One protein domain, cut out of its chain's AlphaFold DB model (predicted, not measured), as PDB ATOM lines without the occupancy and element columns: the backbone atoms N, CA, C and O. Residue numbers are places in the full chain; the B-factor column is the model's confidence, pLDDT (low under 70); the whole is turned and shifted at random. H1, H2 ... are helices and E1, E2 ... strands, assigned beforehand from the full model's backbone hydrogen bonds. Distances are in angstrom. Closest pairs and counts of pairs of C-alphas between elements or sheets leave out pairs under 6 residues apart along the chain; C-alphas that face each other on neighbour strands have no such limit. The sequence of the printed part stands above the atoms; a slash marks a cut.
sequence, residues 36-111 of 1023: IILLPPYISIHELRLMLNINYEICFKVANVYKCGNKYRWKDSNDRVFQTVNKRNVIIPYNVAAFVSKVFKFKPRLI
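AT A GLANCE: This is residues 36 to 111 of the 1023 residues of the protein "Translation initiation factor IF-2, putative" of Plasmodium vinckei petteri (UniProt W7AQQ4). A small antiparallel strand pair, E2 with E6, lies near the middle with the short helices H1 and H3 close to it and a third, H2, packed on H1, between a three-strand antiparallel sheet, E3 E4 E5, at one end of the longest axis and a short parallel pair, E1 with E7, at the other. H3 packs on the E1 and E7 pair, and H2 runs about perpendicular to both H1 and H3. The printed part has 76 residues with three named helices and seven named strands, in the order E1 E2 H1 H2 E3 E4 E5 E6 H3 E7, and its class is mixed, helices and strands. It is compact, with a radius of gyration of the C-alphas of 11.6 A, and spans 36 by 27 by 16 A.

HOW THE PARTS SIT: Begin at E4, residues 71 to 75, the inner strand between E3, residues 66 to 68, and E5, residues 81 to 84. These three form a meander, each strand the antiparallel neighbour of the one before, and E3 and E4 are a hairpin, as are E4 and E5. Look for N 66 and O 73, 2.9 A apart, and for N 72 and O 84, 2.8 A apart, both within hydrogen-bond range. H2, residues 56 to 62, only grazes this sheet with its residues 57 to 60. H2 touches H1, residues 45 to 52, at 88 degrees, about perpendicular; their closest C-alphas are those of Arg 49 and Cys 59, 6.6 A apart. H2 and H3, residues 94 to 103, only just touch, with 3 pairs of C-alphas within 8 A, the closest those of Val 62 and Val 100 at 5.9 A. H1 and H3 are close but not clearly touching, with C-alphas 48 and 97 closest at 7.3 A. In H1, H2 and H3 every O i to N i+4 pair is within hydrogen-bond range. E2, residues 42 to 44, and E6, residues 91 to 93, are antiparallel neighbours, with N 43 and O 92 2.9 A apart. E1, residues 36 to 39, and E7, residues 107 to 110, are parallel, with N 109 and O 37 2.9 A apart. The closest C-alphas of H3 and E7 are those of Ala 98 and Pro 108, at 5.3 A.

IN THESE COORDINATES: Find C-alpha 36 at (367.141, 350.325, 468.885), where E1 begins; it runs on into E2 across a break of 2 residues, at 98 degrees. E4 starts at C-alpha 71, (341.851, 332.827, 458.102), and is 13.7 A long; E5 is 10.6 A. H3 is the longest helix by residues, 14.1 A, while H1 is 10.4 A and H2 10.1 A. E7, 10.2 A, ends at C-alpha 110, (365.427, 340.553, 472.719).

THE WHOLE: The two C-alphas farthest apart are those of Ile 36 and Gly 69, at 36.1 A. The printed part has no cut and no long link; E5 to E6, 6 residues, is short, and the other links are tight. The mean pLDDT of the printed part is 85.1, and residue 36 is under 70.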
ATOM      1  N   ILE A  36     367.373 351.588 468.176       66.88
ATOM      2  CA  ILE A  36     367.141 350.325 468.885       66.88
ATOM      3  C   ILE A  36     365.636 350.140 469.114       66.88
ATOM      4  O   ILE A  36     364.950 351.081 469.523       66.88
ATOM      5  N   ILE A  37     365.141 348.925 468.876       70.62
ATOM      6  CA  ILE A  37     363.785 348.484 469.223       70.62
ATOM      7  C   ILE A  37     363.870 347.269 470.151       70.62
ATOM      8  O   ILE A  37     364.717 346.396 469.972       70.62
ATOM      9  N   LEU A  38     363.015 347.245 471.170       71.81
ATOM     10  CA  LEU A  38     362.987 346.218 472.207       71.81
ATOM     11  C   LEU A  38     361.809 345.282 471.925       71.81
ATOM     12  O   LEU A  38     360.678 345.758 471.799       71.81
ATOM     13  N   LEU A  39     362.075 343.984 471.782       74.50
ATOM     14  CA  LEU A  39     361.087 342.986 471.366       74.50
ATOM     15  C   LEU A  39     361.074 341.783 472.330       74.50
ATOM     16  O   LEU A  39     362.140 341.385 472.792       74.50
ATOM     17  N   PRO A  40     359.902 341.195 472.615       76.56
ATOM     18  CA  PRO A  40     359.747 339.991 473.439       76.56
ATOM     19  C   PRO A  40     360.022 338.706 472.629       76.56
ATOM     20  O   PRO A  40     360.144 338.794 471.401       76.56
ATOM     21  N   PRO A  41     359.991 337.511 473.257       82.38
ATOM     22  CA  PRO A  41     359.978 336.228 472.549       82.38
ATOM     23  C   PRO A  41     358.814 336.086 471.555       82.38
ATOM     24  O   PRO A  41     359.011 335.543 470.474       82.38
ATOM     25  N   TYR A  42     357.634 336.636 471.873       85.81
ATOM     26  CA  TYR A  42     356.442 336.650 471.011       85.81
ATOM     27  C   TYR A  42     355.743 338.012 471.048       85.81
ATOM     28  O   TYR A  42     355.480 338.529 472.133       85.81
ATOM     29  N   ILE A  43     355.416 338.597 469.889       86.12
ATOM     30  CA  ILE A  43     354.779 339.925 469.782       86.12
ATOM     31  C   ILE A  43     353.576 339.914 468.837       86.12
ATOM     32  O   ILE A  43     353.619 339.319 467.758       86.12
ATOM     33  N   SER A  44     352.499 340.621 469.197       87.94
ATOM     34  CA  SER A  44     351.377 340.799 468.275       87.94
ATOM     35  C   SER A  44     351.813 341.629 467.065       87.94
ATOM     36  O   SER A  44     352.438 342.692 467.184       87.94
ATOM     37  N   ILE A  45     351.446 341.191 465.860       88.50
ATOM     38  CA  ILE A  45     351.799 341.932 464.643       88.50
ATOM     39  C   ILE A  45     351.101 343.304 464.596       88.50
ATOM     40  O   ILE A  45     351.565 344.222 463.918       88.50
ATOM     41  N   HIS A  46     350.011 343.477 465.357       85.62
ATOM     42  CA  HIS A  46     349.365 344.770 465.553       85.62
ATOM     43  C   HIS A  46     350.294 345.766 466.259       85.62
ATOM     44  O   HIS A  46     350.370 346.922 465.833       85.62
ATOM     45  N   GLU A  47     350.984 345.344 467.318       81.38
ATOM     46  CA  GLU A  47     351.908 346.194 468.069       81.38
ATOM     47  C   GLU A  47     353.184 346.455 467.277       81.38
ATOM     48  O   GLU A  47     353.559 347.618 467.137       81.38
ATOM     49  N   LEU A  48     353.772 345.432 466.646       80.94
ATOM     50  CA  LEU A  48     354.943 345.624 465.782       80.94
ATOM     51  C   LEU A  48     354.646 346.612 464.636       80.94
ATOM     52  O   LEU A  48     355.428 347.530 464.380       80.94
ATOM     53  N   ARG A  49     353.465 346.502 464.005       82.25
ATOM     54  CA  ARG A  49     352.987 347.472 463.004       82.25
ATOM     55  C   ARG A  49     352.896 348.895 463.575       82.25
ATOM     56  O   ARG A  49     353.212 349.847 462.863       82.25
ATOM     57  N   LEU A  50     352.437 349.060 464.819       78.44
ATOM     58  CA  LEU A  50     352.321 350.371 465.469       78.44
ATOM     59  C   LEU A  50     353.685 350.958 465.857       78.44
ATOM     60  O   LEU A  50     353.876 352.159 465.668       78.44
ATOM     61  N   MET A  51     354.616 350.133 466.345       72.25
ATOM     62  CA  MET A  51     355.990 350.533 466.676       72.25
ATOM     63  C   MET A  51     356.735 351.034 465.434       72.25
ATOM     64  O   MET A  51     357.282 352.133 465.440       72.25
ATOM     65  N   LEU A  52     356.696 350.256 464.348       74.19
ATOM     66  CA  LEU A  52     357.389 350.569 463.096       74.19
ATOM     67  C   LEU A  52     356.604 351.541 462.184       74.19
ATOM     68  O   LEU A  52     357.136 352.027 461.191       74.19
ATOM     69  N   ASN A  53     355.335 351.833 462.507       74.25
ATOM     70  CA  ASN A  53     354.406 352.665 461.728       74.25
ATOM     71  C   ASN A  53     354.200 352.195 460.260       74.25
ATOM     72  O   ASN A  53     354.189 352.997 459.329       74.25
ATOM     73  N   ILE A  54     354.005 350.888 460.059       79.12
ATOM     74  CA  ILE A  54     353.829 350.248 458.735       79.12
ATOM     75  C   ILE A  54     352.327 349.956 458.462       79.12
ATOM     76  O   ILE A  54     351.462 350.253 459.288       79.12
ATOM     77  N   ASN A  55     351.972 349.359 457.316       85.06
ATOM     78  CA  ASN A  55     350.652 348.778 457.020       85.06
ATOM     79  C   ASN A  55     350.604 347.251 457.211       85.06
ATOM     80  O   ASN A  55     351.622 346.572 457.118       85.06
ATOM     81  N   TYR A  56     349.407 346.711 457.477       87.25
ATOM     82  CA  TYR A  56     349.218 345.287 457.794       87.25
ATOM     83  C   TYR A  56     349.720 344.353 456.684       87.25
ATOM     84  O   TYR A  56     350.430 343.409 457.002       87.25
ATOM     85  N   GLU A  57     349.413 344.616 455.408       87.81
ATOM     86  CA  GLU A  57     349.861 343.760 454.291       87.81
ATOM     87  C   GLU A  57     351.388 343.661 454.183       87.81
ATOM     88  O   GLU A  57     351.921 342.581 453.944       87.81
ATOM     89  N   ILE A  58     352.096 344.774 454.400       86.50
ATOM     90  CA  ILE A  58     353.563 344.816 454.364       86.50
ATOM     91  C   ILE A  58     354.129 344.027 455.551       86.50
ATOM     92  O   ILE A  58     355.010 343.193 455.358       86.50
ATOM     93  N   CYS A  59     353.583 344.218 456.761       86.62
ATOM     94  CA  CYS A  59     353.969 343.404 457.914       86.62
ATOM     95  C   CYS A  59     353.708 341.911 457.670       86.62
ATOM     96  O   CYS A  59     354.579 341.108 457.973       86.62
ATOM     97  N   PHE A  60     352.559 341.531 457.100       92.88
ATOM     98  CA  PHE A  60     352.234 340.130 456.815       92.88
ATOM     99  C   PHE A  60     353.168 339.505 455.772       92.88
ATOM    100  O   PHE A  60     353.661 338.406 456.013       92.88
ATOM    101  N   LYS A  61     353.482 340.209 454.672       88.94
ATOM    102  CA  LYS A  61     354.462 339.734 453.678       88.94
ATOM    103  C   LYS A  61     355.848 339.514 454.292       88.94
ATOM    104  O   LYS A  61     356.431 338.459 454.085       88.94
ATOM    105  N   VAL A  62     356.371 340.482 455.050       87.88
ATOM    106  CA  VAL A  62     357.734 340.390 455.618       87.88
ATOM    107  C   VAL A  62     357.798 339.432 456.820       87.88
ATOM    108  O   VAL A  62     358.847 338.854 457.079       87.88
ATOM    109  N   ALA A  63     356.683 339.214 457.526       88.38
ATOM    110  CA  ALA A  63     356.575 338.246 458.622       88.38
ATOM    111  C   ALA A  63     356.141 336.830 458.179       88.38
ATOM    112  O   ALA A  63     355.818 336.004 459.029       88.38
ATOM    113  N   ASN A  64     356.089 336.564 456.870       89.62
ATOM    114  CA  ASN A  64     355.675 335.292 456.270       89.62
ATOM    115  C   ASN A  64     354.314 334.748 456.773       89.62
ATOM    116  O   ASN A  64     354.143 333.555 457.025       89.62
ATOM    117  N   VAL A  65     353.335 335.644 456.937       92.12
ATOM    118  CA  VAL A  65     351.969 335.313 457.368       92.12
ATOM    119  C   VAL A  65     351.059 335.231 456.147       92.12
ATOM    120  O   VAL A  65     350.805 336.233 455.472       92.12
ATOM    121  N   TYR A  66     350.509 334.049 455.895       90.50
ATOM    122  CA  TYR A  66     349.647 333.783 454.746       90.50
ATOM    123  C   TYR A  66     348.167 333.992 455.091       90.50
ATOM    124  O   TYR A  66     347.736 333.784 456.228       90.50
ATOM    125  N   LYS A  67     347.359 334.374 454.095       90.06
ATOM    126  CA  LYS A  67     345.896 334.467 454.209       90.06
ATOM    127  C   LYS A  67     345.251 333.331 453.409       90.06
ATOM    128  O   LYS A  67     345.244 333.369 452.183       90.06
ATOM    129  N   CYS A  68     344.685 332.352 454.105       84.94
ATOM    130  CA  CYS A  68     343.979 331.208 453.534       84.94
ATOM    131  C   CYS A  68     342.467 331.424 453.709       84.94
ATOM    132  O   CYS A  68     341.928 331.271 454.810       84.94
ATOM    133  N   GLY A  69     341.775 331.836 452.642       87.31
ATOM    134  CA  GLY A  69     340.361 332.219 452.714       87.31
ATOM    135  C   GLY A  69     340.146 333.390 453.681       87.31
ATOM    136  O   GLY A  69     340.759 334.446 453.526       87.31
ATOM    137  N   ASN A  70     339.302 333.205 454.701       88.62
ATOM    138  CA  ASN A  70     339.064 334.202 455.759       88.62
ATOM    139  C   ASN A  70     339.914 333.981 457.035       88.62
ATOM    140  O   ASN A  70     339.630 334.567 458.079       88.62
ATOM    141  N   LYS A  71     340.943 333.123 456.981       91.69
ATOM    142  CA  LYS A  71     341.851 332.827 458.102       91.69
ATOM    143  C   LYS A  71     343.290 333.240 457.754       91.69
ATOM    144  O   LYS A  71     343.722 333.115 456.613       91.69
ATOM    145  N   TYR A  72     344.044 333.706 458.742       94.06
ATOM    146  CA  TYR A  72     345.480 333.986 458.668       94.06
ATOM    147  C   TYR A  72     346.229 332.812 459.298       94.06
ATOM    148  O   TYR A  72     345.822 332.359 460.369       94.06
ATOM    149  N   ARG A  73     347.290 332.324 458.651       93.12
ATOM    150  CA  ARG A  73     348.119 331.200 459.110       93.12
ATOM    151  C   ARG A  73     349.595 331.590 459.083       93.12
ATOM    152  O   ARG A  73     350.040 332.251 458.143       93.12
ATOM    153  N   TRP A  74     350.342 331.186 460.104       93.62
ATOM    154  CA  TRP A  74     351.785 331.416 460.211       93.62
ATOM    155  C   TRP A  74     352.464 330.270 460.970       93.62
ATOM    156  O   TRP A  74     351.782 329.390 461.503       93.62
ATOM    157  N   LYS A  75     353.799 330.289 460.990       89.75
ATOM    158  CA  LYS A  75     354.644 329.345 461.727       89.75
ATOM    159  C   LYS A  75     355.531 330.053 462.752       89.75
ATOM    160  O   LYS A  75     355.814 331.246 462.618       89.75
ATOM    161  N   ASP A  76     355.957 329.296 463.754       87.00
ATOM    162  CA  ASP A  76     357.008 329.645 464.716       87.00
ATOM    163  C   ASP A  76     358.348 328.956 464.360       87.00
ATOM    164  O   ASP A  76     358.402 328.161 463.422       87.00
ATOM    165  N   SER A  77     359.438 329.252 465.078       82.12
ATOM    166  CA  SER A  77     360.751 328.618 464.870       82.12
ATOM    167  C   SER A  77     360.781 327.115 465.157       82.12
ATOM    168  O   SER A  77     361.597 326.426 464.557       82.12
ATOM    169  N   ASN A  78     359.886 326.600 466.006       83.19
ATOM    170  CA  ASN A  78     359.709 325.158 466.243       83.19
ATOM    171  C   ASN A  78     358.736 324.519 465.223       83.19
ATOM    172  O   ASN A  78     358.029 323.570 465.545       83.19
ATOM    173  N   ASP A  79     358.585 325.112 464.033       84.75
ATOM    174  CA  ASP A  79     357.660 324.724 462.948       84.75
ATOM    175  C   ASP A  79     356.148 324.655 463.286       84.75
ATOM    176  O   ASP A  79     355.319 324.478 462.384       84.75
ATOM    177  N   ARG A  80     355.779 324.881 464.557       90.12
ATOM    178  CA  ARG A  80     354.407 324.960 465.086       90.12
ATOM    179  C   ARG A  80     353.528 325.865 464.229       90.12
ATOM    180  O   ARG A  80     353.927 326.981 463.885       90.12
ATOM    181  N   VAL A  81     352.326 325.396 463.901       90.62
ATOM    182  CA  VAL A  81     351.390 326.078 462.995       90.62
ATOM    183  C   VAL A  81     350.269 326.735 463.788       90.62
ATOM    184  O   VAL A  81     349.580 326.076 464.565       90.62
ATOM    185  N   PHE A  82     350.030 328.017 463.516       93.31
ATOM    186  CA  PHE A  82     349.005 328.821 464.183       93.31
ATOM    187  C   PHE A  82     348.002 329.384 463.183       93.31
ATOM    188  O   PHE A  82     348.357 329.691 462.037       93.31
ATOM    189  N   GLN A  83     346.745 329.548 463.601       92.88
ATOM    190  CA  GLN A  83     345.686 330.035 462.720       92.88
ATOM    191  C   GLN A  83     344.658 330.913 463.443       92.88
ATOM    192  O   GLN A  83     344.146 330.564 464.499       92.88
ATOM    193  N   THR A  84     344.289 332.052 462.847       94.25
ATOM    194  CA  THR A  84     343.274 332.955 463.416       94.25
ATOM    195  C   THR A  84     342.408 333.622 462.348       94.25
ATOM    196  O   THR A  84     342.864 333.877 461.238       94.25
ATOM    197  N   VAL A  85     341.159 333.964 462.672       91.38
ATOM    198  CA  VAL A  85     340.290 334.783 461.794       91.38
ATOM    199  C   VAL A  85     340.641 336.275 461.912       91.38
ATOM    200  O   VAL A  85     340.573 337.032 460.943       91.38
ATOM    201  N   ASN A  86     341.045 336.732 463.101       89.94
ATOM    202  CA  ASN A  86     341.245 338.152 463.372       89.94
ATOM    203  C   ASN A  86     342.695 338.580 463.115       89.94
ATOM    204  O   ASN A  86     343.592 338.248 463.883       89.94
ATOM    205  N   LYS A  87     342.909 339.441 462.112       88.69
ATOM    206  CA  LYS A  87     344.225 340.003 461.749       88.69
ATOM    207  C   LYS A  87     344.987 340.732 462.873       88.69
ATOM    208  O   LYS A  87     346.161 341.037 462.699       88.69
ATOM    209  N   ARG A  88     344.342 341.039 464.006       85.50
ATOM    210  CA  ARG A  88     344.989 341.593 465.214       85.50
ATOM    211  C   ARG A  88     345.566 340.529 466.154       85.50
ATOM    212  O   ARG A  88     346.418 340.871 466.964       85.50
ATOM    213  N   ASN A  89     345.098 339.286 466.051       88.88
ATOM    214  CA  ASN A  89     345.462 338.165 466.921       88.88
ATOM    215  C   ASN A  89     346.625 337.330 466.351       88.88
ATOM    216  O   ASN A  89     346.958 336.293 466.907       88.88
ATOM    217  N   VAL A  90     347.231 337.757 465.240       91.38
ATOM    218  CA  VAL A  90     348.458 337.147 464.715       91.38
ATOM    219  C   VAL A  90     349.627 337.566 465.608       91.38
ATOM    220  O   VAL A  90     349.901 338.765 465.740       91.38
ATOM    221  N   ILE A  91     350.294 336.589 466.223       91.31
ATOM    222  CA  ILE A  91     351.384 336.779 467.189       91.31
ATOM    223  C   ILE A  91     352.618 336.051 466.657       91.31
ATOM    224  O   ILE A  91     352.602 334.834 466.522       91.31
ATOM    225  N   ILE A  92     353.671 336.797 466.331       90.56
ATOM    226  CA  ILE A  92     354.870 336.276 465.657       90.56
ATOM    227  C   ILE A  92     356.062 336.208 466.624       90.56
ATOM    228  O   ILE A  92     356.152 337.048 467.527       90.56
ATOM    229  N   PRO A  93     356.985 335.246 466.448       90.75
ATOM    230  CA  PRO A  93     358.142 335.101 467.324       90.75
ATOM    231  C   PRO A  93     359.202 336.180 467.089       90.75
ATOM    232  O   PRO A  93     359.246 336.832 466.036       90.75
ATOM    233  N   TYR A  94     360.110 336.316 468.057       87.94
ATOM    234  CA  TYR A  94     361.215 337.272 468.049       87.94
ATOM    235  C   TYR A  94     362.011 337.228 466.746       87.94
ATOM    236  O   TYR A  94     362.249 338.276 466.157       87.94
ATOM    237  N   ASN A  95     362.374 336.039 466.255       89.50
ATOM    238  CA  ASN A  95     363.208 335.881 465.057       89.50
ATOM    239  C   ASN A  95     362.581 336.568 463.829       89.50
ATOM    240  O   ASN A  95     363.247 337.323 463.116       89.50
ATOM    241  N   VAL A  96     361.269 336.392 463.647       90.44
ATOM    242  CA  VAL A  96     360.488 337.007 462.566       90.44
ATOM    243  C   VAL A  96     360.297 338.510 462.816       90.44
ATOM    244  O   VAL A  96     360.543 339.324 461.926       90.44
ATOM    245  N   ALA A  97     359.935 338.919 464.036       87.38
ATOM    246  CA  ALA A  97     359.757 340.333 464.391       87.38
ATOM    247  C   ALA A  97     361.062 341.156 464.297       87.38
ATOM    248  O   ALA A  97     361.052 342.338 463.925       87.38
ATOM    249  N   ALA A  98     362.195 340.525 464.599       87.12
ATOM    250  CA  ALA A  98     363.539 341.062 464.470       87.12
ATOM    251  C   ALA A  98     363.957 341.175 462.998       87.12
ATOM    252  O   ALA A  98     364.503 342.210 462.614       87.12
ATOM    253  N   PHE A  99     363.663 340.173 462.162       89.81
ATOM    254  CA  PHE A  99     363.856 340.270 460.710       89.81
ATOM    255  C   PHE A  99     363.064 341.444 460.116       89.81
ATOM    256  O   PHE A  99     363.661 342.325 459.493       89.81
ATOM    257  N   VAL A 100     361.761 341.540 460.419       86.75
ATOM    258  CA  VAL A 100     360.915 342.679 460.014       86.75
ATOM    259  C   VAL A 100     361.544 344.003 460.466       86.75
ATOM    260  O   VAL A 100     361.698 344.922 459.668       86.75
ATOM    261  N   SER A 101     361.986 344.104 461.720       84.94
ATOM    262  CA  SER A 101     362.582 345.331 462.264       84.94
ATOM    263  C   SER A 101     363.901 345.730 461.578       84.94
ATOM    264  O   SER A 101     364.110 346.919 461.312       84.94
ATOM    265  N   LYS A 102     364.757 344.759 461.225       86.06
ATOM    266  CA  LYS A 102     366.003 344.984 460.466       86.06
ATOM    267  C   LYS A 102     365.726 345.577 459.079       86.06
ATOM    268  O   LYS A 102     366.407 346.526 458.691       86.06
ATOM    269  N   VAL A 103     364.695 345.096 458.371       85.44
ATOM    270  CA  VAL A 103     364.279 345.631 457.052       85.44
ATOM    271  C   VAL A 103     363.940 347.127 457.130       85.44
ATOM    272  O   VAL A 103     364.320 347.896 456.248       85.44
ATOM    273  N   PHE A 104     363.319 347.578 458.224       78.50
ATOM    274  CA  PHE A 104     362.998 348.995 458.459       78.50
ATOM    275  C   PHE A 104     364.119 349.780 459.172       78.50
ATOM    276  O   PHE A 104     363.872 350.847 459.732       78.50
ATOM    277  N   LYS A 105     365.366 349.288 459.105       77.06
ATOM    278  CA  LYS A 105     366.597 349.908 459.644       77.06
ATOM    279  C   LYS A 105     366.642 350.061 461.174       77.06
ATOM    280  O   LYS A 105     367.492 350.791 461.688       77.06
ATOM    281  N   PHE A 106     365.793 349.345 461.912       77.62
ATOM    282  CA  PHE A 106     365.893 349.253 463.368       77.62
ATOM    283  C   PHE A 106     366.835 348.117 463.788       77.62
ATOM    284  O   PHE A 106     366.962 347.097 463.112       77.62
ATOM    285  N   LYS A 107     367.486 348.287 464.939       74.00
ATOM    286  CA  LYS A 107     368.307 347.274 465.608       74.00
ATOM    287  C   LYS A 107     367.452 346.585 466.681       74.00
ATOM    288  O   LYS A 107     367.284 347.166 467.755       74.00
ATOM    289  N   PRO A 108     366.862 345.406 466.406       78.44
ATOM    290  CA  PRO A 108     366.106 344.664 467.405       78.44
ATOM    291  C   PRO A 108     367.028 344.138 468.505       78.44
ATOM    292  O   PRO A 108     368.162 343.735 468.240       78.44
ATOM    293  N   ARG A 109     366.512 344.121 469.730       74.38
ATOM    294  CA  ARG A 109     367.101 343.444 470.883       74.38
ATOM    295  C   ARG A 109     366.004 342.659 471.595       74.38
ATOM    296  O   ARG A 109     364.947 343.224 471.882       74.38
ATOM    297  N   LEU A 110     366.279 341.388 471.880       74.75
ATOM    298  CA  LEU A 110     365.427 340.553 472.719       74.75
ATOM    299  C   LEU A 110     365.387 341.130 474.141       74.75
ATOM    300  O   LEU A 110     366.417 341.526 474.697       74.75
ATOM    301  N   ILE A 111     364.187 341.193 474.699       71.56
ATOM    302  CA  ILE A 111     363.916 341.346 476.122       71.56
ATOM    303  C   ILE A 111     363.132 340.122 476.552       71.56
ATOM    304  O   ILE A 111     362.106 339.806 475.954       71.56
TER     305      ILE A 111